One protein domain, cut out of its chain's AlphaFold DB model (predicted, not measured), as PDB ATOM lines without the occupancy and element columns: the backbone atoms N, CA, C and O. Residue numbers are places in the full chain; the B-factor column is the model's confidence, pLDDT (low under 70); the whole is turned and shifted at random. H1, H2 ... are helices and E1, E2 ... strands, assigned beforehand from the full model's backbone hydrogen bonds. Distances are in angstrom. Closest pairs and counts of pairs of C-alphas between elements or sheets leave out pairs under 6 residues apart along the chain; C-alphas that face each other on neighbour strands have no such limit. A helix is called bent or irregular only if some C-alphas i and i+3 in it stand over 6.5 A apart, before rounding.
ATOM      1  N   LEU A  61     268.404 282.685 306.083       70.12
ATOM      2  CA  LEU A  61     268.398 282.929 304.639       70.12
ATOM      3  C   LEU A  61     267.608 281.825 303.922       70.12
ATOM      4  O   LEU A  61     267.873 280.637 304.099       70.12
ATOM      5  N   SER A  62     266.646 282.216 303.085       73.25
ATOM      6  CA  SER A  62     265.883 281.298 302.234       73.25
ATOM      7  C   SER A  62     265.675 281.898 300.846       73.25
ATOM      8  O   SER A  62     265.579 283.116 300.689       73.25
ATOM      9  N   GLY A  63     265.636 281.042 299.829       74.62
ATOM     10  CA  GLY A  63     265.521 281.446 298.434       74.62
ATOM     11  C   GLY A  63     264.795 280.405 297.589       74.62
ATOM     12  O   GLY A  63     264.685 279.234 297.961       74.62
ATOM     13  N   LEU A  64     264.302 280.851 296.431       81.25
ATOM     14  CA  LEU A  64     263.719 279.997 295.402       81.25
ATOM     15  C   LEU A  64     264.592 280.048 294.149       81.25
ATOM     16  O   LEU A  64     264.737 281.102 293.532       81.25
ATOM     17  N   MET A  65     265.089 278.890 293.729       85.00
ATOM     18  CA  MET A  65     265.666 278.696 292.404       85.00
ATOM     19  C   MET A  65     264.731 277.870 291.526       85.00
ATOM     20  O   MET A  65     264.000 277.006 292.019       85.00
ATOM     21  N   TRP A  66     264.762 278.091 290.211       86.44
ATOM     22  CA  TRP A  66     264.041 277.225 289.274       86.44
ATOM     23  C   TRP A  66     264.715 277.108 287.908       86.44
ATOM     24  O   TRP A  66     265.393 278.023 287.437       86.44
ATOM     25  N   PHE A  67     264.504 275.964 287.252       86.25
ATOM     26  CA  PHE A  67     264.946 275.711 285.879       86.25
ATOM     27  C   PHE A  67     264.079 274.667 285.168       86.25
ATOM     28  O   PHE A  67     263.396 273.856 285.794       86.25
ATOM     29  N   THR A  68     264.112 274.672 283.835       84.25
ATOM     30  CA  THR A  68     263.419 273.682 282.999       84.25
ATOM     31  C   THR A  68     264.309 272.471 282.726       84.25
ATOM     32  O   THR A  68     265.400 272.625 282.181       84.25
ATOM     33  N   MET A  69     263.821 271.267 283.022       76.31
ATOM     34  CA  MET A  69     264.516 269.989 282.792       76.31
ATOM     35  C   MET A  69     264.227 269.359 281.414       76.31
ATOM     36  O   MET A  69     264.539 268.193 281.190       76.31
ATOM     37  N   SER A  70     263.619 270.092 280.472       68.38
ATOM     38  CA  SER A  70     263.338 269.578 279.118       68.38
ATOM     39  C   SER A  70     264.595 269.355 278.268       68.38
ATOM     40  O   SER A  70     264.598 268.500 277.383       68.38
ATOM     41  N   ASP A  71     265.657 270.114 278.547       66.06
ATOM     42  CA  ASP A  71     266.855 270.230 277.723       66.06
ATOM     43  C   ASP A  71     268.100 269.996 278.590       66.06
ATOM     44  O   ASP A  71     268.182 270.506 279.709       66.06
ATOM     45  N   TYR A  72     269.135 269.344 278.051       63.88
ATOM     46  CA  TYR A  72     270.406 269.112 278.765       63.88
ATOM     47  C   TYR A  72     271.116 270.417 279.196       63.88
ATOM     48  O   TYR A  72     271.915 270.428 280.125       63.88
ATOM     49  N   GLN A  73     270.797 271.550 278.557       70.88
ATOM     50  CA  GLN A  73     271.288 272.879 278.945       70.88
ATOM     51  C   GLN A  73     270.494 273.545 280.087       70.88
ATOM     52  O   GLN A  73     270.794 274.687 280.430       70.88
ATOM     53  N   GLY A  74     269.465 272.898 280.644       71.69
ATOM     54  CA  GLY A  74     268.580 273.488 281.657       71.69
ATOM     55  C   GLY A  74     269.301 273.917 282.936       71.69
ATOM     56  O   GLY A  74     269.050 275.009 283.441       71.69
ATOM     57  N   VAL A  75     270.251 273.104 283.410       72.62
ATOM     58  CA  VAL A  75     271.070 273.390 284.606       72.62
ATOM     59  C   VAL A  75     271.929 274.647 284.408       72.62
ATOM     60  O   VAL A  75     272.043 275.471 285.304       72.62
ATOM     61  N   GLY A  76     272.439 274.882 283.193       72.88
ATOM     62  CA  GLY A  76     273.163 276.112 282.841       72.88
ATOM     63  C   GLY A  76     272.278 277.356 282.663       72.88
ATOM     64  O   GLY A  76     272.740 278.347 282.105       72.88
ATOM     65  N   LYS A  77     270.994 277.293 283.049       79.62
ATOM     66  CA  LYS A  77     269.998 278.376 282.926       79.62
ATOM     67  C   LYS A  77     269.181 278.562 284.216       79.62
ATOM     68  O   LYS A  77     268.103 279.158 284.164       79.62
ATOM     69  N   ILE A  78     269.678 278.062 285.356       82.00
ATOM     70  CA  ILE A  78     269.053 278.230 286.678       82.00
ATOM     71  C   ILE A  78     268.792 279.709 286.965       82.00
ATOM     72  O   ILE A  78     269.673 280.552 286.810       82.00
ATOM     73  N   ARG A  79     267.563 280.012 287.388       83.12
ATOM     74  CA  ARG A  79     267.164 281.321 287.912       83.12
ATOM     75  C   ARG A  79     267.374 281.334 289.419       83.12
ATOM     76  O   ARG A  79     266.984 280.376 290.078       83.12
ATOM     77  N   HIS A  80     267.996 282.393 289.931       78.94
ATOM     78  CA  HIS A  80     268.236 282.617 291.360       78.94
ATOM     79  C   HIS A  80     268.177 284.123 291.634       78.94
ATOM     80  O   HIS A  80     267.131 284.649 292.009       78.94
ATOM     81  N   PHE A  81     269.260 284.833 291.316       73.75
ATOM     82  CA  PHE A  81     269.244 286.283 291.165       73.75
ATOM     83  C   PHE A  81     268.374 286.675 289.961       73.75
ATOM     84  O   PHE A  81     268.208 285.898 289.019       73.75
ATOM     85  N   TYR A  82     267.800 287.879 289.996       72.56
ATOM     86  CA  TYR A  82     267.032 288.417 288.874       72.56
ATOM     87  C   TYR A  82     267.991 289.127 287.917       72.56
ATOM     88  O   TYR A  82     268.360 290.267 288.160       72.56
ATOM     89  N   GLU A  83     268.399 288.476 286.829       69.50
ATOM     90  CA  GLU A  83     269.435 289.013 285.938       69.50
ATOM     91  C   GLU A  83     268.815 289.550 284.627       69.50
ATOM     92  O   GLU A  83     267.853 288.994 284.086       69.50
ATOM     93  N   GLN A  84     269.335 290.655 284.061       66.81
ATOM     94  CA  GLN A  84     268.780 291.225 282.813       66.81
ATOM     95  C   GLN A  84     268.781 290.195 281.667       66.81
ATOM     96  O   GLN A  84     267.803 290.077 280.915       66.81
ATOM     97  N   HIS A  85     269.866 289.422 281.567       72.00
ATOM     98  CA  HIS A  85     270.106 288.464 280.493       72.00
ATOM     99  C   HIS A  85     269.111 287.285 280.479       72.00
ATOM    100  O   HIS A  85     268.983 286.616 279.450       72.00
ATOM    101  N   ASP A  86     268.329 287.098 281.550       70.88
ATOM    102  CA  ASP A  86     267.247 286.112 281.623       70.88
ATOM    103  C   ASP A  86     266.111 286.364 280.632       70.88
ATOM    104  O   ASP A  86     265.350 285.444 280.323       70.88
ATOM    105  N   LYS A  87     265.965 287.617 280.172       73.00
ATOM    106  CA  LYS A  87     264.931 288.072 279.223       73.00
ATOM    107  C   LYS A  87     263.491 287.750 279.655       73.00
ATOM    108  O   LYS A  87     262.595 287.673 278.817       73.00
ATOM    109  N   MET A  88     263.247 287.628 280.966       74.56
ATOM    110  CA  MET A  88     261.892 287.521 281.523       74.56
ATOM    111  C   MET A  88     261.022 288.700 281.065       74.56
ATOM    112  O   MET A  88     261.468 289.850 281.106       74.56
ATOM    113  N   SER A  89     259.795 288.400 280.633       70.69
ATOM    114  CA  SER A  89     258.840 289.353 280.043       70.69
ATOM    115  C   SER A  89     258.100 290.205 281.076       70.69
ATOM    116  O   SER A  89     257.695 291.319 280.766       70.69
ATOM    117  N   LYS A  90     257.949 289.697 282.302       71.25
ATOM    118  CA  LYS A  90     257.608 290.457 283.509       71.25
ATOM    119  C   LYS A  90     258.104 289.675 284.730       71.25
ATOM    120  O   LYS A  90     258.062 288.447 284.703       71.25
ATOM    121  N   ALA A  91     258.563 290.365 285.774       68.50
ATOM    122  CA  ALA A  91     259.046 289.739 287.017       68.50
ATOM    123  C   ALA A  91     258.622 290.475 288.308       68.50
ATOM    124  O   ALA A  91     258.860 289.970 289.403       68.50
ATOM    125  N   ASN A  92     257.994 291.650 288.205       76.88
ATOM    126  CA  ASN A  92     257.697 292.507 289.358       76.88
ATOM    127  C   ASN A  92     256.549 291.979 290.230       76.88
ATOM    128  O   ASN A  92     255.720 291.172 289.800       76.88
ATOM    129  N   TRP A  93     256.483 292.512 291.450       87.12
ATOM    130  CA  TRP A  93     255.294 292.460 292.292       87.12
ATOM    131  C   TRP A  93     254.100 293.138 291.608       87.12
ATOM    132  O   TRP A  93     254.254 294.098 290.852       87.12
ATOM    133  N   VAL A  94     252.902 292.618 291.868       88.50
ATOM    134  CA  VAL A  94     251.627 293.145 291.352       88.50
ATOM    135  C   VAL A  94     250.880 293.932 292.435       88.50
ATOM    136  O   VAL A  94     250.238 294.941 292.142       88.50
ATOM    137  N   SER A  95     251.006 293.459 293.673       91.81
ATOM    138  CA  SER A  95     250.483 294.031 294.915       91.81
ATOM    139  C   SER A  95     251.478 293.649 296.013       91.81
ATOM    140  O   SER A  95     251.749 292.456 296.138       91.81
ATOM    141  N   TYR A  96     252.056 294.587 296.761       93.19
ATOM    142  CA  TYR A  96     253.003 294.282 297.842       93.19
ATOM    143  C   TYR A  96     253.087 295.417 298.862       93.19
ATOM    144  O   TYR A  96     253.247 296.577 298.484       93.19
ATOM    145  N   ASP A  97     253.033 295.054 300.140       92.25
ATOM    146  CA  ASP A  97     253.362 295.898 301.286       92.25
ATOM    147  C   ASP A  97     254.317 295.109 302.201       92.25
ATOM    148  O   ASP A  97     253.985 293.979 302.576       92.25
ATOM    149  N   PRO A  98     255.488 295.655 302.579       87.81
ATOM    150  CA  PRO A  98     256.476 294.922 303.363       87.81
ATOM    151  C   PRO A  98     255.999 294.592 304.782       87.81
ATOM    152  O   PRO A  98     256.558 293.682 305.388       87.81
ATOM    153  N   ARG A  99     254.964 295.255 305.318       86.81
ATOM    154  CA  ARG A  99     254.367 294.928 306.624       86.81
ATOM    155  C   ARG A  99     253.350 293.781 306.547       86.81
ATOM    156  O   ARG A  99     253.225 293.030 307.507       86.81
ATOM    157  N   ILE A 100     252.667 293.606 305.410       89.75
ATOM    158  CA  ILE A 100     251.508 292.696 305.265       89.75
ATOM    159  C   ILE A 100     251.846 291.440 304.434       89.75
ATOM    160  O   ILE A 100     251.487 290.316 304.794       89.75
ATOM    161  N   GLY A 101     252.530 291.625 303.301       89.75
ATOM    162  CA  GLY A 101     252.740 290.606 302.270       89.75
ATOM    163  C   GLY A 101     252.348 291.086 300.866       89.75
ATOM    164  O   GLY A 101     252.221 292.281 300.603       89.75
ATOM    165  N   GLY A 102     252.154 290.156 299.929       92.19
ATOM    166  CA  GLY A 102     251.776 290.491 298.557       92.19
ATOM    167  C   GLY A 102     251.784 289.336 297.555       92.19
ATOM    168  O   GLY A 102     251.919 288.166 297.901       92.19
ATOM    169  N   ARG A 103     251.651 289.694 296.275       92.38
ATOM    170  CA  ARG A 103     251.654 288.808 295.106       92.38
ATOM    171  C   ARG A 103     252.711 289.248 294.096       92.38
ATOM    172  O   ARG A 103     252.566 290.283 293.439       92.38
ATOM    173  N   GLN A 104     253.736 288.424 293.918       86.38
ATOM    174  CA  GLN A 104     254.571 288.382 292.719       86.38
ATOM    175  C   GLN A 104     253.944 287.401 291.709       86.38
ATOM    176  O   GLN A 104     252.980 286.702 292.007       86.38
ATOM    177  N   ILE A 105     254.455 287.334 290.479       81.19
ATOM    178  CA  ILE A 105     253.792 286.605 289.375       81.19
ATOM    179  C   ILE A 105     253.625 285.095 289.641       81.19
ATOM    180  O   ILE A 105     252.655 284.503 289.168       81.19
ATOM    181  N   ILE A 106     254.553 284.488 290.390       81.00
ATOM    182  CA  ILE A 106     254.566 283.053 290.732       81.00
ATOM    183  C   ILE A 106     254.586 282.774 292.247       81.00
ATOM    184  O   ILE A 106     254.634 281.612 292.640       81.00
ATOM    185  N   ILE A 107     254.567 283.816 293.085       86.06
ATOM    186  CA  ILE A 107     254.707 283.739 294.548       86.06
ATOM    187  C   ILE A 107     253.638 284.627 295.187       86.06
ATOM    188  O   ILE A 107     253.626 285.836 294.961       86.06
ATOM    189  N   ASP A 108     252.786 284.036 296.018       91.00
ATOM    190  CA  ASP A 108     251.997 284.757 297.017       91.00
ATOM    191  C   ASP A 108     252.725 284.660 298.372       91.00
ATOM    192  O   ASP A 108     253.138 283.568 298.758       91.00
ATOM    193  N   PHE A 109     252.883 285.772 299.091       91.75
ATOM    194  CA  PHE A 109     253.548 285.861 300.399       91.75
ATOM    195  C   PHE A 109     252.646 286.578 301.406       91.75
ATOM    196  O   PHE A 109     252.035 287.589 301.064       91.75
ATOM    197  N   VAL A 110     252.571 286.084 302.642       93.75
ATOM    198  CA  VAL A 110     251.805 286.693 303.744       93.75
ATOM    199  C   VAL A 110     252.463 286.479 305.097       93.75
ATOM    200  O   VAL A 110     253.183 285.500 305.289       93.75
ATOM    201  N   LYS A 111     252.146 287.362 306.047       90.12
ATOM    202  CA  LYS A 111     252.585 287.287 307.444       90.12
ATOM    203  C   LYS A 111     251.414 287.131 308.417       90.12
ATOM    204  O   LYS A 111     250.256 287.352 308.055       90.12
ATOM    205  N   SER A 112     251.713 286.681 309.633       88.94
ATOM    206  CA  SER A 112     250.804 286.761 310.783       88.94
ATOM    207  C   SER A 112     250.691 288.204 311.289       88.94
ATOM    208  O   SER A 112     251.494 289.063 310.927       88.94
ATOM    209  N   GLU A 113     249.675 288.483 312.107       84.94
ATOM    210  CA  GLU A 113     249.379 289.842 312.592       84.94
ATOM    211  C   GLU A 113     250.432 290.325 313.613       84.94
ATOM    212  O   GLU A 113     250.789 291.501 313.614       84.94
ATOM    213  N   ASP A 114     251.031 289.410 314.384       81.19
ATOM    214  CA  ASP A 114     252.233 289.638 315.202       81.19
ATOM    215  C   ASP A 114     253.538 289.915 314.417       81.19
ATOM    216  O   ASP A 114     254.543 290.299 315.023       81.19
ATOM    217  N   GLY A 115     253.547 289.702 313.093       81.62
ATOM    218  CA  GLY A 115     254.717 289.831 312.220       81.62
ATOM    219  C   GLY A 115     255.799 288.747 312.375       81.62
ATOM    220  O   GLY A 115     256.822 288.835 311.701       81.62
ATOM    221  N   LEU A 116     255.605 287.724 313.219       84.44
ATOM    222  CA  LEU A 116     256.634 286.731 313.581       84.44
ATOM    223  C   LEU A 116     256.592 285.425 312.767       84.44
ATOM    224  O   LEU A 116     257.575 284.681 312.775       84.44
ATOM    225  N   SER A 117     255.493 285.133 312.071       89.38
ATOM    226  CA  SER A 117     255.310 283.941 311.228       89.38
ATOM    227  C   SER A 117     254.918 284.322 309.796       89.38
ATOM    228  O   SER A 117     254.381 285.405 309.553       89.38
ATOM    229  N   TRP A 118     255.174 283.443 308.821       91.62
ATOM    230  CA  TRP A 118     254.895 283.725 307.408       91.62
ATOM    231  C   TRP A 118     254.520 282.492 306.586       91.62
ATOM    232  O   TRP A 118     254.814 281.354 306.943       91.62
ATOM    233  N   GLY A 119     253.862 282.731 305.453       92.56
ATOM    234  CA  GLY A 119     253.511 281.712 304.472       92.56
ATOM    235  C   GLY A 119     253.810 282.169 303.048       92.56
ATOM    236  O   GLY A 119     253.470 283.287 302.662       92.56
ATOM    237  N   VAL A 120     254.421 281.284 302.265       92.94
ATOM    238  CA  VAL A 120     254.649 281.427 300.824       92.94
ATOM    239  C   VAL A 120     253.838 280.363 300.092       92.94
ATOM    240  O   VAL A 120     253.935 279.179 300.404       92.94
ATOM    241  N   LYS A 121     253.086 280.766 299.068       93.62
ATOM    242  CA  LYS A 121     252.464 279.861 298.097       93.62
ATOM    243  C   LYS A 121     253.083 280.085 296.726       93.62
ATOM    244  O   LYS A 121     252.862 281.119 296.093       93.62
ATOM    245  N   VAL A 122     253.843 279.102 296.252       91.56
ATOM    246  CA  VAL A 122     254.405 279.096 294.899       91.56
ATOM    247  C   VAL A 122     253.356 278.524 293.950       91.56
ATOM    248  O   VAL A 122     252.799 277.455 294.202       91.56
ATOM    249  N   ARG A 123     253.073 279.215 292.843       90.88
ATOM    250  CA  ARG A 123     252.119 278.778 291.813       90.88
ATOM    251  C   ARG A 123     252.681 279.035 290.419       90.88
ATOM    252  O   ARG A 123     252.741 280.173 289.962       90.88
ATOM    253  N   ALA A 124     253.013 277.963 289.709       88.88
ATOM    254  CA  ALA A 124     253.513 278.019 288.343       88.88
ATOM    255  C   ALA A 124     252.456 277.534 287.344       88.88
ATOM    256  O   ALA A 124     251.847 276.472 287.493       88.88
ATOM    257  N   LYS A 125     252.258 278.313 286.278       88.31
ATOM    258  CA  LYS A 125     251.360 277.984 285.169       88.31
ATOM    259  C   LYS A 125     252.105 278.159 283.843       88.31
ATOM    260  O   LYS A 125     252.473 279.292 283.532       88.31
ATOM    261  N   PRO A 126     252.303 277.094 283.046       85.56
ATOM    262  CA  PRO A 126     252.972 277.204 281.758       85.56
ATOM    263  C   PRO A 126     252.267 278.162 280.798       85.56
ATOM    264  O   PRO A 126     251.039 278.302 280.800       85.56
ATOM    265  N   HIS A 127     253.058 278.775 279.920       85.06
ATOM    266  CA  HIS A 127     252.535 279.479 278.757       85.06
ATOM    267  C   HIS A 127     251.911 278.494 277.756       85.06
ATOM    268  O   HIS A 127     252.251 277.309 277.720       85.06
ATOM    269  N   LYS A 128     251.005 279.002 276.915       84.56
ATOM    270  CA  LYS A 128     250.355 278.211 275.866       84.56
ATOM    271  C   LYS A 128     251.402 277.631 274.903       84.56
ATOM    272  O   LYS A 128     252.216 278.388 274.379       84.56
ATOM    273  N   GLY A 129     251.351 276.326 274.652       81.88
ATOM    274  CA  GLY A 129     252.353 275.572 273.889       81.88
ATOM    275  C   GLY A 129     253.463 274.931 274.736       81.88
ATOM    276  O   GLY A 129     254.267 274.179 274.190       81.88
ATOM    277  N   PHE A 130     253.508 275.195 276.046       81.25
ATOM    278  CA  PHE A 130     254.480 274.632 276.994       81.25
ATOM    279  C   PHE A 130     253.805 273.814 278.112       81.25
ATOM    280  O   PHE A 130     254.401 273.570 279.156       81.25
ATOM    281  N   GLU A 131     252.561 273.363 277.918       85.31
ATOM    282  CA  GLU A 131     251.712 272.744 278.950       85.31
ATOM    283  C   GLU A 131     252.300 271.473 279.597       85.31
ATOM    284  O   GLU A 131     251.875 271.102 280.689       85.31
ATOM    285  N   ASN A 132     253.281 270.832 278.954       78.38
ATOM    286  CA  ASN A 132     253.963 269.619 279.424       78.38
ATOM    287  C   ASN A 132     255.419 269.859 279.883       78.38
ATOM    288  O   ASN A 132     256.155 268.885 280.059       78.38
ATOM    289  N   VAL A 133     255.857 271.119 280.032       81.12
ATOM    290  CA  VAL A 133     257.223 271.459 280.475       81.12
ATOM    291  C   VAL A 133     257.521 270.850 281.846       81.12
ATOM    292  O   VAL A 133     256.673 270.878 282.736       81.12
ATOM    293  N   VAL A 134     258.720 270.294 282.017       77.69
ATOM    294  CA  VAL A 134     259.200 269.816 283.319       77.69
ATOM    295  C   VAL A 134     260.008 270.936 283.964       77.69
ATOM    296  O   VAL A 134     261.002 271.384 283.388       77.69
ATOM    297  N   THR A 135     259.584 271.384 285.142       76.31
ATOM    298  CA  THR A 135     260.223 272.463 285.903       76.31
ATOM    299  C   THR A 135     260.681 271.923 287.248       76.31
ATOM    300  O   THR A 135     259.882 271.381 288.012       76.31
ATOM    301  N   SER A 136     261.966 272.088 287.538       76.88
ATOM    302  CA  SER A 136     262.537 271.855 288.858       76.88
ATOM    303  C   SER A 136     262.493 273.157 289.644       76.88
ATOM    304  O   SER A 136     263.044 274.158 289.187       76.88
ATOM    305  N   PHE A 137     261.879 273.128 290.822       74.12
ATOM    306  CA  PHE A 137     262.005 274.167 291.839       74.12
ATOM    307  C   PHE A 137     262.953 273.665 292.925       74.12
ATOM    308  O   PHE A 137     262.917 272.487 293.279       74.12
ATOM    309  N   ILE A 138     263.802 274.547 293.439       71.88
ATOM    310  CA  ILE A 138     264.688 274.277 294.570       71.88
ATOM    311  C   ILE A 138     264.437 275.374 295.600       71.88
ATOM    312  O   ILE A 138     264.509 276.556 295.266       71.88
ATOM    313  N   TRP A 139     264.147 274.985 296.836       64.38
ATOM    314  CA  TRP A 139     264.007 275.884 297.976       64.38
ATOM    315  C   TRP A 139     265.113 275.584 298.986       64.38
ATOM    316  O   TRP A 139     265.222 274.445 299.440       64.38
ATOM    317  N   ASN A 140     265.963 276.556 299.321       53.88
ATOM    318  CA  ASN A 140     267.144 276.295 300.153       53.88
ATOM    319  C   ASN A 140     266.908 276.535 301.656       53.88
ATOM    320  O   ASN A 140     267.171 277.624 302.154       53.88
ATOM    321  N   VAL A 141     266.407 275.518 302.371       55.97
ATOM    322  CA  VAL A 141     266.328 275.439 303.851       55.97
ATOM    323  C   VAL A 141     266.494 273.966 304.296       55.97
ATOM    324  O   VAL A 141     266.421 273.085 303.444       55.97
ATOM    325  N   LEU A 142     266.760 273.754 305.599       41.44
ATOM    326  CA  LEU A 142     267.089 272.553 306.413       41.44
ATOM    327  C   LEU A 142     266.406 271.190 306.075       41.44
ATOM    328  O   LEU A 142     265.691 271.052 305.093       41.44
ATOM    329  N   GLY A 143     266.612 270.140 306.894       30.94
ATOM    330  CA  GLY A 143     265.576 269.100 307.090       30.94
ATOM    331  C   GLY A 143     265.864 267.613 306.890       30.94
ATOM    332  O   GLY A 143     267.009 267.188 306.941       30.94
ATOM    333  N   TYR A 144     264.758 266.866 306.717       34.34
ATOM    334  CA  TYR A 144     264.616 265.465 306.277       34.34
ATOM    335  C   TYR A 144     263.143 265.181 305.844       34.34
ATOM    336  O   TYR A 144     262.301 266.080 305.881       34.34
ATOM    337  N   ASP A 145     262.844 263.958 305.384       32.69
ATOM    338  CA  ASP A 145     261.907 263.663 304.276       32.69
ATOM    339  C   ASP A 145     260.370 263.619 304.540       32.69
ATOM    340  O   ASP A 145     259.881 263.278 305.616       32.69
ATOM    341  N   SER A 146     259.614 263.859 303.457       60.16
ATOM    342  CA  SER A 146     258.150 263.898 303.278       60.16
ATOM    343  C   SER A 146     257.412 265.009 304.038       60.16
ATOM    344  O   SER A 146     257.560 265.170 305.244       60.16
ATOM    345  N   ASN A 147     256.608 265.803 303.310       62.62
ATOM    346  CA  ASN A 147     255.991 267.045 303.814       62.62
ATOM    347  C   ASN A 147     256.997 267.895 304.631       62.62
ATOM    348  O   ASN A 147     256.738 268.303 305.762       62.62
ATOM    349  N   VAL A 148     258.177 268.037 304.015       73.06
ATOM    350  CA  VAL A 148     259.505 268.351 304.565       73.06
ATOM    351  C   VAL A 148     259.430 269.380 305.703       73.06
ATOM    352  O   VAL A 148     259.157 270.556 305.456       73.06
ATOM    353  N   LYS A 149     259.629 268.915 306.949       81.44
ATOM    354  CA  LYS A 149     259.464 269.700 308.186       81.44
ATOM    355  C   LYS A 149     260.772 269.863 308.948       81.44
ATOM    356  O   LYS A 149     261.465 268.889 309.236       81.44
ATOM    357  N   PHE A 150     261.065 271.100 309.335       79.25
ATOM    358  CA  PHE A 150     262.298 271.507 310.000       79.25
ATOM    359  C   PHE A 150     261.963 272.168 311.330       79.25
ATOM    360  O   PHE A 150     261.004 272.933 311.410       79.25
ATOM    361  N   ALA A 151     262.779 271.913 312.346       84.00
ATOM    362  CA  ALA A 151     262.785 272.670 313.590       84.00
ATOM    363  C   ALA A 151     264.169 273.306 313.748       84.00
ATOM    364  O   ALA A 151     265.181 272.637 313.539       84.00
ATOM    365  N   GLY A 152     264.211 274.589 314.093       80.00
ATOM    366  CA  GLY A 152     265.448 275.344 314.254       80.00
ATOM    367  C   GLY A 152     265.392 276.276 315.457       80.00
ATOM    368  O   GLY A 152     264.325 276.544 316.013       80.00
ATOM    369  N   VAL A 153     266.563 276.759 315.871       80.12
ATOM    370  CA  VAL A 153     266.707 277.775 316.917       80.12
ATOM    371  C   VAL A 153     267.748 278.788 316.454       80.12
ATOM    372  O   VAL A 153     268.885 278.406 316.191       80.12
ATOM    373  N   SER A 154     267.370 280.065 316.370       76.25
ATOM    374  CA  SER A 154     268.309 281.189 316.218       76.25
ATOM    375  C   SER A 154     268.390 281.964 317.544       76.25
ATOM    376  O   SER A 154     267.394 282.003 318.274       76.25
ATOM    377  N   PRO A 155     269.538 282.585 317.884       73.25
ATOM    378  CA  PRO A 155     269.653 283.449 319.062       73.25
ATOM    379  C   PRO A 155     268.666 284.625 319.059       73.25
ATOM    380  O   PRO A 155     268.238 285.057 320.126       73.25
ATOM    381  N   GLU A 156     268.299 285.123 317.873       72.94
ATOM    382  CA  GLU A 156     267.445 286.305 317.692       72.94
ATOM    383  C   GLU A 156     265.978 285.927 317.449       72.94
ATOM    384  O   GLU A 156     265.079 286.513 318.048       72.94
ATOM    385  N   LEU A 157     265.718 284.911 316.616       73.75
ATOM    386  CA  LEU A 157     264.352 284.464 316.298       73.75
ATOM    387  C   LEU A 157     263.760 283.514 317.353       73.75
ATOM    388  O   LEU A 157     262.555 283.258 317.346       73.75
ATOM    389  N   GLY A 158     264.589 282.957 318.240       81.19
ATOM    390  CA  GLY A 158     264.197 281.876 319.139       81.19
ATOM    391  C   GLY A 158     263.946 280.563 318.389       81.19
ATOM    392  O   GLY A 158     264.558 280.292 317.355       81.19
ATOM    393  N   ALA A 159     263.058 279.726 318.930       86.44
ATOM    394  CA  ALA A 159     262.680 278.454 318.317       86.44
ATOM    395  C   ALA A 159     261.619 278.642 317.219       86.44
ATOM    396  O   ALA A 159     260.642 279.374 317.402       86.44
ATOM    397  N   PHE A 160     261.780 277.937 316.103       88.00
ATOM    398  CA  PHE A 160     260.880 278.004 314.955       88.00
ATOM    399  C   PHE A 160     260.696 276.648 314.270       88.00
ATOM    400  O   PHE A 160     261.528 275.748 314.392       88.00
ATOM    401  N   GLU A 161     259.617 276.535 313.500       89.06
ATOM    402  CA  GLU A 161     259.363 275.431 312.580       89.06
ATOM    403  C   GLU A 161     259.178 275.965 311.149       89.06
ATOM    404  O   GLU A 161     258.557 277.010 310.958       89.06
ATOM    405  N   LEU A 162     259.682 275.248 310.142       86.88
ATOM    406  CA  LEU A 162     259.368 275.486 308.726       86.88
ATOM    407  C   LEU A 162     258.840 274.187 308.108       86.88
ATOM    408  O   LEU A 162     259.453 273.138 308.280       86.88
ATOM    409  N   GLU A 163     257.728 274.250 307.379       88.94
ATOM    410  CA  GLU A 163     257.134 273.104 306.680       88.94
ATOM    411  C   GLU A 163     256.947 273.399 305.187       88.94
ATOM    412  O   GLU A 163     256.483 274.482 304.823       88.94
ATOM    413  N   ILE A 164     257.261 272.429 304.322       88.00
ATOM    414  CA  ILE A 164     257.098 272.520 302.862       88.00
ATOM    415  C   ILE A 164     256.223 271.364 302.362       88.00
ATOM    416  O   ILE A 164     256.641 270.203 302.371       88.00
ATOM    417  N   ASN A 165     255.016 271.668 301.879       88.31
ATOM    418  CA  ASN A 165     254.097 270.642 301.377       88.31
ATOM    419  C   ASN A 165     254.397 270.225 299.920       88.31
ATOM    420  O   ASN A 165     255.132 270.891 299.191       88.31
ATOM    421  N   ASP A 166     253.823 269.102 299.480       78.50
ATOM    422  CA  ASP A 166     253.911 268.635 298.081       78.50
ATOM    423  C   ASP A 166     252.842 269.255 297.157       78.50
ATOM    424  O   ASP A 166     252.857 269.046 295.935       78.50
ATOM    425  N   GLY A 167     251.931 270.044 297.732       83.88
ATOM    426  CA  GLY A 167     250.792 270.670 297.074       83.88
ATOM    427  C   GLY A 167     249.588 269.740 296.848       83.88
ATOM    428  O   GLY A 167     249.507 268.638 297.399       83.88
ATOM    429  N   PRO A 168     248.593 270.172 296.052       86.19
ATOM    430  CA  PRO A 168     247.396 269.387 295.776       86.19
ATOM    431  C   PRO A 168     247.690 268.199 294.850       86.19
ATOM    432  O   PRO A 168     248.504 268.288 293.935       86.19
ATOM    433  N   LYS A 169     246.905 267.118 294.974       83.62
ATOM    434  CA  LYS A 169     246.985 265.899 294.128       83.62
ATOM    435  C   LYS A 169     246.716 266.116 292.623       83.62
ATOM    436  O   LYS A 169     246.688 265.156 291.860       83.62
ATOM    437  N   SER A 170     246.461 267.354 292.198       86.94
ATOM    438  CA  SER A 170     246.436 267.779 290.793       86.94
ATOM    439  C   SER A 170     247.825 268.084 290.226       86.94
ATOM    440  O   SER A 170     247.967 268.133 289.004       86.94
ATOM    441  N   ASN A 171     248.827 268.296 291.089       87.44
ATOM    442  CA  ASN A 171     250.229 268.367 290.700       87.44
ATOM    443  C   ASN A 171     250.628 267.068 289.990       87.44
ATOM    444  O   ASN A 171     250.204 265.975 290.367       87.44
ATOM    445  N   LYS A 172     251.449 267.193 288.949       86.31
ATOM    446  CA  LYS A 172     252.036 266.058 288.237       86.31
ATOM    447  C   LYS A 172     253.541 266.115 288.382       86.31
ATOM    448  O   LYS A 172     254.117 267.197 288.322       86.31
ATOM    449  N   HIS A 173     254.152 264.949 288.475       83.44
ATOM    450  CA  HIS A 173     255.596 264.777 288.446       83.44
ATOM    451  C   HIS A 173     255.982 264.014 287.170       83.44
ATOM    452  O   HIS A 173     255.153 263.256 286.650       83.44
ATOM    453  N   PRO A 174     257.189 264.221 286.617       81.75
ATOM    454  CA  PRO A 174     257.692 263.365 285.548       81.75
ATOM    455  C   PRO A 174     257.804 261.914 286.039       81.75
ATOM    456  O   PRO A 174     258.040 261.658 287.217       81.75
ATOM    457  N   ALA A 175     257.654 260.949 285.132       74.75
ATOM    458  CA  ALA A 175     257.883 259.550 285.472       74.75
ATOM    459  C   ALA A 175     259.385 259.292 285.678       74.75
ATOM    460  O   ALA A 175     260.181 259.540 284.765       74.75
ATOM    461  N   GLY A 176     259.752 258.759 286.845       65.62
ATOM    462  CA  GLY A 176     261.072 258.184 287.078       65.62
ATOM    463  C   GLY A 176     261.387 257.071 286.080       65.62
ATOM    464  O   GLY A 176     260.488 256.397 285.564       65.62
ATOM    465  N   ARG A 177     262.675 256.889 285.778       67.19
ATOM    466  CA  ARG A 177     263.138 255.834 284.873       67.19
ATOM    467  C   ARG A 177     263.839 254.725 285.646       67.19
ATOM    468  O   ARG A 177     264.559 254.994 286.596       67.19
ATOM    469  N   SER A 178     263.687 253.487 285.185       62.88
ATOM    470  CA  SER A 178     264.291 252.300 285.806       62.88
ATOM    471  C   SER A 178     265.796 252.122 285.538       62.88
ATOM    472  O   SER A 178     266.358 251.112 285.949       62.88
ATOM    473  N   ASP A 179     266.423 253.033 284.788       69.38
ATOM    474  CA  ASP A 179     267.867 253.100 284.510       69.38
ATOM    475  C   ASP A 179     268.588 254.206 285.311       69.38
ATOM    476  O   ASP A 179     269.791 254.395 285.146       69.38
ATOM    477  N   ILE A 180     267.860 254.920 286.173       67.75
ATOM    478  CA  ILE A 180     268.360 255.948 287.098       67.75
ATOM    479  C   ILE A 180     268.257 255.394 288.529       67.75
ATOM    480  O   ILE A 180     267.431 254.514 288.787       67.75
ATOM    481  N   ASP A 181     269.094 255.877 289.452       67.31
ATOM    482  CA  ASP A 181     268.986 255.473 290.856       67.31
ATOM    483  C   ASP A 181     267.614 255.846 291.442       67.31
ATOM    484  O   ASP A 181     267.031 256.883 291.125       67.31
ATOM    485  N   SER A 182     267.109 254.998 292.332       66.38
ATOM    486  CA  SER A 182     265.883 255.243 293.082       66.38
ATOM    487  C   SER A 182     265.966 256.467 293.999       66.38
ATOM    488  O   SER A 182     264.924 257.030 294.336       66.38
ATOM    489  N   GLU A 183     267.167 256.900 294.383       66.88
ATOM    490  CA  GLU A 183     267.414 258.131 295.150       66.88
ATOM    491  C   GLU A 183     267.383 259.394 294.269       66.88
ATOM    492  O   GLU A 183     267.153 260.490 294.771       66.88
ATOM    493  N   LEU A 184     267.512 259.234 292.945       70.50
ATOM    494  CA  LEU A 184     267.467 260.298 291.932       70.50
ATOM    495  C   LEU A 184     266.165 260.268 291.106       70.50
ATOM    496  O   LEU A 184     266.133 260.680 289.942       70.50
ATOM    497  N   ASP A 185     265.087 259.734 291.687       72.56
ATOM    498  CA  ASP A 185     263.773 259.615 291.055       72.56
ATOM    499  C   ASP A 185     263.034 260.973 291.041       72.56
ATOM    500  O   ASP A 185     262.513 261.392 292.079       72.56
ATOM    501  N   PRO A 186     262.883 261.649 289.881       74.81
ATOM    502  CA  PRO A 186     262.251 262.966 289.780       74.81
ATOM    503  C   PRO A 186     260.737 262.958 290.069       74.81
ATOM    504  O   PRO A 186     260.104 264.012 290.007       74.81
ATOM    505  N   ALA A 187     260.144 261.802 290.396       74.06
ATOM    506  CA  ALA A 187     258.817 261.722 290.999       74.06
ATOM    507  C   ALA A 187     258.787 262.111 292.495       74.06
ATOM    508  O   ALA A 187     257.702 262.310 293.043       74.06
ATOM    509  N   LYS A 188     259.950 262.220 293.153       74.94
ATOM    510  CA  LYS A 188     260.099 262.500 294.590       74.94
ATOM    511  C   LYS A 188     260.563 263.932 294.871       74.94
ATOM    512  O   LYS A 188     261.138 264.612 294.018       74.94
ATOM    513  N   SER A 189     260.365 264.366 296.117       76.94
ATOM    514  CA  SER A 189     261.176 265.445 296.687       76.94
ATOM    515  C   SER A 189     262.591 264.920 296.923       76.94
ATOM    516  O   SER A 189     262.736 263.815 297.434       76.94
ATOM    517  N   HIS A 190     263.609 265.699 296.571       76.50
ATOM    518  CA  HIS A 190     264.995 265.414 296.947       76.50
ATOM    519  C   HIS A 190     265.421 266.426 298.002       76.50
ATOM    520  O   HIS A 190     264.977 267.581 297.981       76.50
ATOM    521  N   HIS A 191     266.281 265.996 298.912       78.94
ATOM    522  CA  HIS A 191     266.834 266.827 299.966       78.94
ATOM    523  C   HIS A 191     268.342 266.626 300.017       78.94
ATOM    524  O   HIS A 191     268.818 265.499 299.950       78.94
ATOM    525  N   TYR A 192     269.074 267.731 300.113       77.12
ATOM    526  CA  TYR A 192     270.525 267.746 300.245       77.12
ATOM    527  C   TYR A 192     270.898 268.675 301.403       77.12
ATOM    528  O   TYR A 192     270.235 269.695 301.609       77.12
ATOM    529  N   SER A 193     271.961 268.360 302.139       76.94
ATOM    530  CA  SER A 193     272.508 269.185 303.222       76.94
ATOM    531  C   SER A 193     274.024 269.302 303.083       76.94
ATOM    532  O   SER A 193     274.659 268.464 302.445       76.94
ATOM    533  N   LEU A 194     274.591 270.399 303.586       79.00
ATOM    534  CA  LEU A 194     276.011 270.710 303.510       79.00
ATOM    535  C   LEU A 194     276.388 271.829 304.494       79.00
ATOM    536  O   LEU A 194     275.636 272.778 304.724       79.00
ATOM    537  N   THR A 195     277.592 271.747 305.056       80.94
ATOM    538  CA  THR A 195     278.163 272.838 305.860       80.94
ATOM    539  C   THR A 195     278.860 273.842 304.939       80.94
ATOM    540  O   THR A 195     279.786 273.483 304.214       80.94
ATOM    541  N   VAL A 196     278.429 275.104 304.977       76.56
ATOM    542  CA  VAL A 196     278.939 276.213 304.154       76.56
ATOM    543  C   VAL A 196     279.249 277.401 305.073       76.56
ATOM    544  O   VAL A 196     278.377 277.770 305.852       76.56
ATOM    545  N   PRO A 197     280.442 278.025 305.016       76.31
ATOM    546  CA  PRO A 197     280.711 279.251 305.773       76.31
ATOM    547  C   PRO A 197     279.708 280.345 305.398       76.31
ATOM    548  O   PRO A 197     279.412 280.499 304.212       76.31
ATOM    549  N   ASP A 198     279.207 281.101 306.374       68.88
ATOM    550  CA  ASP A 198     278.057 281.997 306.175       68.88
ATOM    551  C   ASP A 198     278.300 283.029 305.047       68.88
ATOM    552  O   ASP A 198     277.449 283.202 304.170       68.88
ATOM    553  N   ASP A 199     279.531 283.551 304.939       68.25
ATOM    554  CA  ASP A 199     280.030 284.430 303.860       68.25
ATOM    555  C   ASP A 199     279.906 283.853 302.430       68.25
ATOM    556  O   ASP A 199     280.129 284.555 301.444       68.25
ATOM    557  N   ASN A 200     279.609 282.558 302.286       72.44
ATOM    558  CA  ASN A 200     279.438 281.865 301.006       72.44
ATOM    559  C   ASN A 200     277.996 281.391 300.754       72.44
ATOM    560  O   ASN A 200     277.724 280.881 299.666       72.44
ATOM    561  N   VAL A 201     277.050 281.575 301.684       71.44
ATOM    562  CA  VAL A 201     275.659 281.096 301.526       71.44
ATOM    563  C   VAL A 201     274.954 281.748 300.326       71.44
ATOM    564  O   VAL A 201     274.203 281.081 299.614       71.44
ATOM    565  N   TRP A 202     275.273 283.007 300.000       72.38
ATOM    566  CA  TRP A 202     274.769 283.695 298.797       72.38
ATOM    567  C   TRP A 202     275.138 282.991 297.477       72.38
ATOM    568  O   TRP A 202     274.465 283.172 296.460       72.38
ATOM    569  N   ARG A 203     276.172 282.138 297.485       75.38
ATOM    570  CA  ARG A 203     276.653 281.372 296.323       75.38
ATOM    571  C   ARG A 203     275.851 280.092 296.074       75.38
ATOM    572  O   ARG A 203     276.263 279.275 295.256       75.38
ATOM    573  N   ALA A 204     274.703 279.922 296.737       77.00
ATOM    574  CA  ALA A 204     273.829 278.749 296.670       77.00
ATOM    575  C   ALA A 204     273.609 278.179 295.251       77.00
ATOM    576  O   ALA A 204     273.662 276.964 295.081       77.00
ATOM    577  N   ARG A 205     273.433 279.030 294.225       79.62
ATOM    578  CA  ARG A 205     273.337 278.613 292.809       79.62
ATOM    579  C   ARG A 205     274.585 277.864 292.335       79.62
ATOM    580  O   ARG A 205     274.482 276.769 291.790       79.62
ATOM    581  N   ASP A 206     275.750 278.475 292.522       81.19
ATOM    582  CA  ASP A 206     277.028 277.961 292.032       81.19
ATOM    583  C   ASP A 206     277.427 276.706 292.822       81.19
ATOM    584  O   ASP A 206     277.886 275.728 292.239       81.19
ATOM    585  N   ILE A 207     277.154 276.704 294.134       81.38
ATOM    586  CA  ILE A 207     277.320 275.542 295.011       81.38
ATOM    587  C   ILE A 207     276.445 274.385 294.515       81.38
ATOM    588  O   ILE A 207     276.983 273.318 294.236       81.38
ATOM    589  N   PHE A 208     275.138 274.598 294.303       79.25
ATOM    590  CA  PHE A 208     274.213 273.573 293.798       79.25
ATOM    591  C   PHE A 208     274.661 272.971 292.453       79.25
ATOM    592  O   PHE A 208     274.512 271.773 292.234       79.25
ATOM    593  N   MET A 209     275.273 273.767 291.568       77.38
ATOM    594  CA  MET A 209     275.851 273.281 290.305       77.38
ATOM    595  C   MET A 209     277.135 272.440 290.468       77.38
ATOM    596  O   MET A 209     277.608 271.874 289.483       77.38
ATOM    597  N   THR A 210     277.704 272.363 291.675       74.00
ATOM    598  CA  THR A 210     278.972 271.671 291.990       74.00
ATOM    599  C   THR A 210     278.875 270.612 293.095       74.00
ATOM    600  O   THR A 210     279.894 270.013 293.433       74.00
ATOM    601  N   ILE A 211     277.681 270.353 293.642       70.06
ATOM    602  CA  ILE A 211     277.456 269.283 294.628       70.06
ATOM    603  C   ILE A 211     277.769 267.917 293.999       70.06
ATOM    604  O   ILE A 211     277.162 267.525 293.003       70.06
ATOM    605  N   ASP A 212     278.691 267.187 294.627       55.56
ATOM    606  CA  ASP A 212     278.770 265.730 294.520       55.56
ATOM    607  C   ASP A 212     277.807 265.104 295.541       55.56
ATOM    608  O   ASP A 212     277.620 265.638 296.635       55.56
ATOM    609  N   LEU A 213     277.171 263.992 295.175       54.50
ATOM    610  CA  LEU A 213     276.008 263.421 295.867       54.50
ATOM    611  C   LEU A 213     276.422 262.570 297.080       54.50
ATOM    612  O   LEU A 213     276.191 261.365 297.113       54.50
ATOM    613  N   GLN A 214     277.079 263.193 298.059       47.91
ATOM    614  CA  GLN A 214     277.526 262.548 299.296       47.91
ATOM    615  C   GLN A 214     276.792 263.134 300.509       47.91
ATOM    616  O   GLN A 214     276.587 264.347 300.585       47.91
ATOM    617  N   ASP A 215     276.416 262.274 301.458       54.09
ATOM    618  CA  ASP A 215     275.682 262.656 302.669       54.09
ATOM    619  C   ASP A 215     276.526 263.552 303.588       54.09
ATOM    620  O   ASP A 215     277.378 263.082 304.350       54.09
ATOM    621  N   PHE A 216     276.257 264.855 303.552       58.69
ATOM    622  CA  PHE A 216     276.731 265.816 304.544       58.69
ATOM    623  C   PHE A 216     275.547 266.355 305.346       58.69
ATOM    624  O   PHE A 216     274.444 266.464 304.827       58.69
ATOM    625  N   GLU A 217     275.786 266.740 306.598       66.00
ATOM    626  CA  GLU A 217     274.868 267.564 307.395       66.00
ATOM    627  C   GLU A 217     275.500 268.957 307.603       66.00
ATOM    628  O   GLU A 217     276.729 269.106 307.570       66.00
ATOM    629  N   GLY A 218     274.689 270.003 307.792       71.75
ATOM    630  CA  GLY A 218     275.199 271.365 307.957       71.75
ATOM    631  C   GLY A 218     274.141 272.456 308.117       71.75
ATOM    632  O   GLY A 218     273.057 272.214 308.638       71.75
ATOM    633  N   ASN A 219     274.487 273.679 307.708       75.62
ATOM    634  CA  ASN A 219     273.650 274.881 307.811       75.62
ATOM    635  C   ASN A 219     272.930 275.234 306.496       75.62
ATOM    636  O   ASN A 219     271.800 275.718 306.543       75.62
ATOM    637  N   LEU A 220     273.532 274.960 305.330       79.62
ATOM    638  CA  LEU A 220     272.865 275.104 304.035       79.62
ATOM    639  C   LEU A 220     272.261 273.764 303.607       79.62
ATOM    640  O   LEU A 220     272.851 272.701 303.761       79.62
ATOM    641  N   HIS A 221     271.057 273.822 303.058       78.94
ATOM    642  CA  HIS A 221     270.317 272.663 302.583       78.94
ATOM    643  C   HIS A 221     269.500 273.052 301.348       78.94
ATOM    644  O   HIS A 221     269.190 274.228 301.152       78.94
ATOM    645  N   PHE A 222     269.124 272.070 300.532       82.25
ATOM    646  CA  PHE A 222     268.363 272.249 299.298       82.25
ATOM    647  C   PHE A 222     267.211 271.243 299.217       82.25
ATOM    648  O   PHE A 222     267.442 270.038 299.179       82.25
ATOM    649  N   VAL A 223     265.977 271.738 299.123       83.44
ATOM    650  CA  VAL A 223     264.761 270.943 298.891       83.44
ATOM    651  C   VAL A 223     264.350 271.093 297.431       83.44
ATOM    652  O   VAL A 223     263.869 272.150 297.020       83.44
ATOM    653  N   GLN A 224     264.527 270.044 296.634       84.12
ATOM    654  CA  GLN A 224     264.220 270.040 295.206       84.12
ATOM    655  C   GLN A 224     262.904 269.301 294.929       84.12
ATOM    656  O   GLN A 224     262.763 268.121 295.252       84.12
ATOM    657  N   LYS A 225     261.947 269.973 294.278       85.19
ATOM    658  CA  LYS A 225     260.683 269.385 293.804       85.19
ATOM    659  C   LYS A 225     260.559 269.569 292.293       85.19
ATOM    660  O   LYS A 225     260.634 270.692 291.787       85.19
ATOM    661  N   VAL A 226     260.354 268.472 291.564       84.88
ATOM    662  CA  VAL A 226     260.245 268.479 290.096       84.88
ATOM    663  C   VAL A 226     258.802 268.225 289.676       84.88
ATOM    664  O   VAL A 226     258.227 267.192 290.004       84.88
ATOM    665  N   TYR A 227     258.216 269.155 288.921       88.00
ATOM    666  CA  TYR A 227     256.826 269.087 288.465       88.00
ATOM    667  C   TYR A 227     256.720 269.114 286.936       88.00
ATOM    668  O   TYR A 227     257.566 269.685 286.249       88.00
ATOM    669  N   GLN A 228     255.646 268.536 286.394       87.56
ATOM    670  CA  GLN A 228     255.305 268.580 284.974       87.56
ATOM    671  C   GLN A 228     254.036 269.407 284.724       87.56
ATOM    672  O   GLN A 228     252.933 269.034 285.125       87.56
ATOM    673  N   GLY A 229     254.176 270.496 283.972       87.81
ATOM    674  CA  GLY A 229     253.082 271.381 283.593       87.81
ATOM    675  C   GLY A 229     252.776 272.429 284.664       87.81
ATOM    676  O   GLY A 229     253.655 273.186 285.066       87.81
ATOM    677  N   ALA A 230     251.507 272.535 285.068       90.69
ATOM    678  CA  ALA A 230     251.081 273.461 286.118       90.69
ATOM    679  C   ALA A 230     251.198 272.813 287.503       90.69
ATOM    680  O   ALA A 230     250.788 271.664 287.680       90.69
ATOM    681  N   CYS A 231     251.705 273.568 288.474       90.88
ATOM    682  CA  CYS A 231     251.872 273.117 289.852       90.88
ATOM    683  C   CYS A 231     251.694 274.265 290.847       90.88
ATOM    684  O   CYS A 231     251.930 275.435 290.531       90.88
ATOM    685  N   GLU A 232     251.321 273.925 292.074       93.19
ATOM    686  CA  GLU A 232     251.444 274.819 293.223       93.19
ATOM    687  C   GLU A 232     251.875 274.048 294.469       93.19
ATOM    688  O   GLU A 232     251.522 272.881 294.617       93.19
ATOM    689  N   PHE A 233     252.631 274.690 295.352       90.94
ATOM    690  CA  PHE A 233     253.043 274.146 296.646       90.94
ATOM    691  C   PHE A 233     253.194 275.282 297.658       90.94
ATOM    692  O   PHE A 233     253.318 276.451 297.280       90.94
ATOM    693  N   ASP A 234     253.143 274.937 298.938       93.12
ATOM    694  CA  ASP A 234     253.119 275.890 300.042       93.12
ATOM    695  C   ASP A 234     254.284 275.649 301.004       93.12
ATOM    696  O   ASP A 234     254.664 274.510 301.280       93.12
ATOM    697  N   ILE A 235     254.810 276.745 301.538       91.25
ATOM    698  CA  ILE A 235     255.877 276.808 302.533       91.25
ATOM    699  C   ILE A 235     255.346 277.656 303.692       91.25
ATOM    700  O   ILE A 235     254.845 278.757 303.460       91.25
ATOM    701  N   VAL A 236     255.435 277.171 304.927       92.56
ATOM    702  CA  VAL A 236     254.937 277.880 306.117       92.56
ATOM    703  C   VAL A 236     256.002 277.895 307.203       92.56
ATOM    704  O   VAL A 236     256.433 276.840 307.660       92.56
ATOM    705  N   PHE A 237     256.392 279.095 307.632       90.50
ATOM    706  CA  PHE A 237     257.259 279.338 308.780       90.50
ATOM    707  C   PHE A 237     256.412 279.730 309.987       90.50
ATOM    708  O   PHE A 237     255.602 280.656 309.915       90.50
ATOM    709  N   THR A 238     256.628 279.054 311.110       90.00
ATOM    710  CA  THR A 238     255.948 279.310 312.380       90.00
ATOM    711  C   THR A 238     256.972 279.569 313.477       90.00
ATOM    712  O   THR A 238     257.722 278.670 313.858       90.00
ATOM    713  N   ASN A 239     256.964 280.771 314.049       88.25
ATOM    714  CA  ASN A 239     257.700 281.049 315.278       88.25
ATOM    715  C   ASN A 239     256.999 280.389 316.482       88.25
ATOM    716  O   ASN A 239     255.765 280.347 316.555       88.25
ATOM    717  N   ALA A 240     257.763 279.882 317.454       87.44
ATOM    718  CA  ALA A 240     257.205 279.300 318.675       87.44
ATOM    719  C   ALA A 240     256.403 280.313 319.519       87.44
ATOM    720  O   ALA A 240     255.508 279.903 320.260       87.44
ATOM    721  N   LEU A 241     256.697 281.611 319.387       85.50
ATOM    722  CA  LEU A 241     256.018 282.707 320.082       85.50
ATOM    723  C   LEU A 241     254.665 283.098 319.458       85.50
ATOM    724  O   LEU A 241     253.852 283.705 320.153       85.50
ATOM    725  N   THR A 242     254.398 282.751 318.191       85.12
ATOM    726  CA  THR A 242     253.185 283.217 317.495       85.12
ATOM    727  C   THR A 242     251.904 282.634 318.108       85.12
ATOM    728  O   THR A 242     251.792 281.402 318.228       85.12
ATOM    729  N   PRO A 243     250.903 283.473 318.455       85.88
ATOM    730  CA  PRO A 243     249.643 283.028 319.042       85.88
ATOM    731  C   PRO A 243     248.926 281.971 318.198       85.88
ATOM    732  O   PRO A 243     248.815 282.086 316.979       85.88
ATOM    733  N   ALA A 244     248.357 280.953 318.849       82.94
ATOM    734  CA  ALA A 244     247.648 279.861 318.168       82.94
ATOM    735  C   ALA A 244     246.436 280.323 317.326       82.94
ATOM    736  O   ALA A 244     245.980 279.586 316.456       82.94
ATOM    737  N   THR A 245     245.929 281.533 317.572       82.88
ATOM    738  CA  THR A 245     244.885 282.219 316.793       82.88
ATOM    739  C   THR A 245     245.383 282.824 315.479       82.88
ATOM    740  O   THR A 245     244.583 283.020 314.570       82.88
ATOM    741  N   GLU A 246     246.680 283.113 315.374       82.56
ATOM    742  CA  GLU A 246     247.303 283.822 314.246       82.56
ATOM    743  C   GLU A 246     248.173 282.917 313.367       82.56
ATOM    744  O   GLU A 246     248.552 283.314 312.263       82.56
ATOM    745  N   LYS A 247     248.477 281.695 313.832       87.19
ATOM    746  CA  LYS A 247     249.306 280.733 313.098       87.19
ATOM    747  C   LYS A 247     248.776 280.486 311.686       87.19
ATOM    748  O   LYS A 247     247.633 280.071 311.478       87.19
ATOM    749  N   ILE A 248     249.656 280.701 310.714       91.19
ATOM    750  CA  ILE A 248     249.422 280.339 309.320       91.19
ATOM    751  C   ILE A 248     249.495 278.812 309.206       91.19
ATOM    752  O   ILE A 248     250.331 278.169 309.833       91.19
ATOM    753  N   THR A 249     248.601 278.223 308.418       92.25
ATOM    754  CA  THR A 249     248.569 276.789 308.111       92.25
ATOM    755  C   THR A 249     248.240 276.593 306.637       92.25
ATOM    756  O   THR A 249     247.648 277.472 306.008       92.25
ATOM    757  N   PHE A 250     248.559 275.428 306.068       91.50
ATOM    758  CA  PHE A 250     248.234 275.122 304.668       91.50
ATOM    759  C   PHE A 250     246.734 275.287 304.341       91.50
ATOM    760  O   PHE A 250     246.388 275.747 303.251       91.50
ATOM    761  N   ASP A 251     245.849 274.998 305.302       91.12
ATOM    762  CA  ASP A 251     244.400 275.184 305.159       91.12
ATOM    763  C   ASP A 251     243.984 276.666 305.138       91.12
ATOM    764  O   ASP A 251     243.118 277.057 304.351       91.12
ATOM    765  N   ASN A 252     244.585 277.513 305.989       93.31
ATOM    766  CA  ASN A 252     244.191 278.924 306.117       93.31
ATOM    767  C   ASN A 252     244.962 279.882 305.186       93.31
ATOM    768  O   ASN A 252     244.476 280.985 304.919       93.31
ATOM    769  N   LEU A 253     246.097 279.451 304.624       93.06
ATOM    770  CA  LEU A 253     247.010 280.262 303.812       93.06
ATOM    771  C   LEU A 253     246.307 280.969 302.643       93.06
ATOM    772  O   LEU A 253     246.472 282.172 302.460       93.06
ATOM    773  N   ASN A 254     245.441 280.273 301.897       93.25
ATOM    774  CA  ASN A 254     244.680 280.887 300.798       93.25
ATOM    775  C   ASN A 254     243.710 281.992 301.279       93.25
ATOM    776  O   ASN A 254     243.444 282.941 300.541       93.25
ATOM    777  N   SER A 255     243.202 281.894 302.514       94.38
ATOM    778  CA  SER A 255     242.358 282.923 303.133       94.38
ATOM    779  C   SER A 255     243.190 284.118 303.604       94.38
ATOM    780  O   SER A 255     242.803 285.259 303.360       94.38
ATOM    781  N   LYS A 256     244.367 283.875 304.199       93.69
ATOM    782  CA  LYS A 256     245.316 284.933 304.586       93.69
ATOM    783  C   LYS A 256     245.866 285.693 303.373       93.69
ATOM    784  O   LYS A 256     245.857 286.918 303.388       93.69
ATOM    785  N   ILE A 257     246.211 285.003 302.281       93.75
ATOM    786  CA  ILE A 257     246.581 285.621 300.989       93.75
ATOM    787  C   ILE A 257     245.460 286.526 300.467       93.75
ATOM    788  O   ILE A 257     245.728 287.623 299.979       93.75
ATOM    789  N   LYS A 258     244.194 286.101 300.575       95.00
ATOM    790  CA  LYS A 258     243.058 286.945 300.181       95.00
ATOM    791  C   LYS A 258     242.934 288.185 301.078       95.00
ATOM    792  O   LYS A 258     242.815 289.279 300.538       95.00
ATOM    793  N   GLN A 259     243.005 288.014 302.402       93.88
ATOM    794  CA  GLN A 259     242.947 289.107 303.383       93.88
ATOM    795  C   GLN A 259     244.029 290.162 303.103       93.88
ATOM    796  O   GLN A 259     243.696 291.324 302.904       93.88
ATOM    797  N   ALA A 260     245.297 289.751 302.996       93.38
ATOM    798  CA  ALA A 260     246.431 290.651 302.768       93.38
ATOM    799  C   ALA A 260     246.302 291.477 301.476       93.38
ATOM    800  O   ALA A 260     246.650 292.656 301.442       93.38
ATOM    801  N   LEU A 261     245.770 290.879 300.404       94.56
ATOM    802  CA  LEU A 261     245.548 291.578 299.136       94.56
ATOM    803  C   LEU A 261     244.359 292.545 299.193       94.56
ATOM    804  O   LEU A 261     244.429 293.613 298.590       94.56
ATOM    805  N   GLU A 262     243.287 292.205 299.915       95.31
ATOM    806  CA  GLU A 262     242.156 293.114 300.156       95.31
ATOM    807  C   GLU A 262     242.554 294.283 301.081       95.31
ATOM    808  O   GLU A 262     242.100 295.409 300.877       95.31
ATOM    809  N   GLU A 263     243.459 294.047 302.034       94.31
ATOM    810  CA  GLU A 263     244.018 295.053 302.942       94.31
ATOM    811  C   GLU A 263     244.982 296.017 302.228       94.31
ATOM    812  O   GLU A 263     244.815 297.234 302.332       94.31
ATOM    813  N   PHE A 264     245.912 295.503 301.410       94.50
ATOM    814  CA  PHE A 264     246.737 296.323 300.511       94.50
ATOM    815  C   PHE A 264     245.869 297.184 299.585       94.50
ATOM    816  O   PHE A 264     246.119 298.383 299.422       94.50
ATOM    817  N   ASP A 265     244.828 296.589 298.990       93.50
ATOM    818  CA  ASP A 265     243.921 297.304 298.097       93.50
ATOM    819  C   ASP A 265     243.172 298.436 298.816       93.50
ATOM    820  O   ASP A 265     242.983 299.492 298.208       93.50
ATOM    821  N   ALA A 266     242.811 298.250 300.092       94.19
ATOM    822  CA  ALA A 266     242.195 299.270 300.937       94.19
ATOM    823  C   ALA A 266     243.186 300.371 301.366       94.19
ATOM    824  O   ALA A 266     242.888 301.551 301.165       94.19
ATOM    825  N   LYS A 267     244.380 300.015 301.874       93.38
ATOM    826  CA  LYS A 267     245.446 300.970 302.253       93.38
ATOM    827  C   LYS A 267     245.831 301.851 301.061       93.38
ATOM    828  O   LYS A 267     245.924 303.069 301.194       93.38
ATOM    829  N   PHE A 268     245.971 301.262 299.870       92.62
ATOM    830  CA  PHE A 268     246.243 302.012 298.642       92.62
ATOM    831  C   PHE A 268     245.128 303.011 298.303       92.62
ATOM    832  O   PHE A 268     245.414 304.175 298.043       92.62
ATOM    833  N   GLU A 269     243.864 302.579 298.289       90.75
ATOM    834  CA  GLU A 269     242.727 303.442 297.921       90.75
ATOM    835  C   GLU A 269     242.456 304.543 298.964       90.75
ATOM    836  O   GLU A 269     241.970 305.615 298.607       90.75
ATOM    837  N   GLN A 270     242.818 304.320 300.233       91.12
ATOM    838  CA  GLN A 270     242.782 305.338 301.285       91.12
ATOM    839  C   GLN A 270     243.869 306.409 301.095       91.12
ATOM    840  O   GLN A 270     243.585 307.597 301.253       91.12
ATOM    841  N   LYS A 271     245.107 306.001 300.777       88.94
ATOM    842  CA  LYS A 271     246.263 306.909 300.664       88.94
ATOM    843  C   LYS A 271     246.366 307.611 299.301       88.94
ATOM    844  O   LYS A 271     246.760 308.770 299.252       88.94
ATOM    845  N   PHE A 272     245.994 306.953 298.199       87.12
ATOM    846  CA  PHE A 272     246.192 307.457 296.831       87.12
ATOM    847  C   PHE A 272     244.875 307.764 296.103       87.12
ATOM    848  O   PHE A 272     244.392 306.999 295.261       87.12
TER     849      PHE A 272
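This is residues 61 to 272 of the 623 residues of the protein "Putative mannosyl-oligosaccharide glucosidase" of Candida viswanathii (UniProt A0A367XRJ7). A large curled sheet of seven strands and a smaller twisted sheet of four stand partly face to face, joined by the tight turn from E10 to E11. H2 crosses the large sheet on the side away from the small one, and H1 sits at the far side of the small sheet; the loop of residues 176 to 183 and the end of H2 lie at opposite ends of the long axis. The printed part has 212 residues, in the order E1 to E9, H1, E10, E11, H2, with both sheets antiparallel, E2 - E3 - E4 - E5 - E11 - E8 - E7 and E1 - E6 - E10 - E9. The class is mixed, helices and strands, with 99 residues, under half, in named elements. The whole is compact, with a radius of gyration of the C-alphas of 18.0 A and spans of 58 by 44 by 35 A.

Find C-alpha 64 at (263.719, 279.997, 295.402), where E1, residues 64 to 68, begins. Then come E2, residues 93 to 97, E3, 101 to 104, E4, 107 to 111, and E5, 118 to 124, 19.9 A long. Next are E6, 134 to 139, E7, 149 to 154, E8, 158 to 164, 20.1 A, and E9, 189 to 194. H1, residues 198 to 208, spans 15.5 A and is irregular, with C-alphas 202 and 205 8.0 A apart. E10, 220 to 228, spans 26.7 A, and E11, 231 to 239, 27.3 A. H2, residues 253 to 271, runs 26.8 A to C-alpha 271 at (246.263, 306.909, 300.664).

Look first at the twisted large sheet, with edge strands E2 and E7. E2 E3 E4 E5 form a meander, each strand the antiparallel neighbour of the one before; N 108 of E4 and O 121 of E5 are 2.9 A apart. E5 and E11 have N 120 and O 235 at 2.8 A, and the hairpin E7 and E8 has N 152 and O 160 at 2.9 A. H2 is on one face, making two layers, at a height over the sheet of 7.7 A and across the strands, at 80 degrees to E3 on the local plane. It lies over E3 and, only just, over E2 and E4, with 3 C-alphas on each; its closest C-alphas to E4 are Ile 257 to Val 110, 6.0 A. In the small sheet, twisted with C-alphas up to 4.5 A off its plane, E6 and E10 have N 137 and O 225 at 2.9 A. H1 is on this sheet, over none of its strands; its closest C-alphas to E10 are Val 201 to Leu 220, 7.1 A. Every O i to N i+4 pair is within hydrogen-bond range in H2; in H1 2 of 7 are, and 5 of 8 O i to N i+3 pairs.

The two C-alphas farthest apart are those of Asp 179 and Gln 270, 60.3 A. The printed part has no cut. The links E1 to E2, E8 to E9, H1 to E10 and E11 to H2 are long. Mean pLDDT of the printed part is 80.1; among the residues under 70 are 139 to 147, 176 to 183 and 212 to 217.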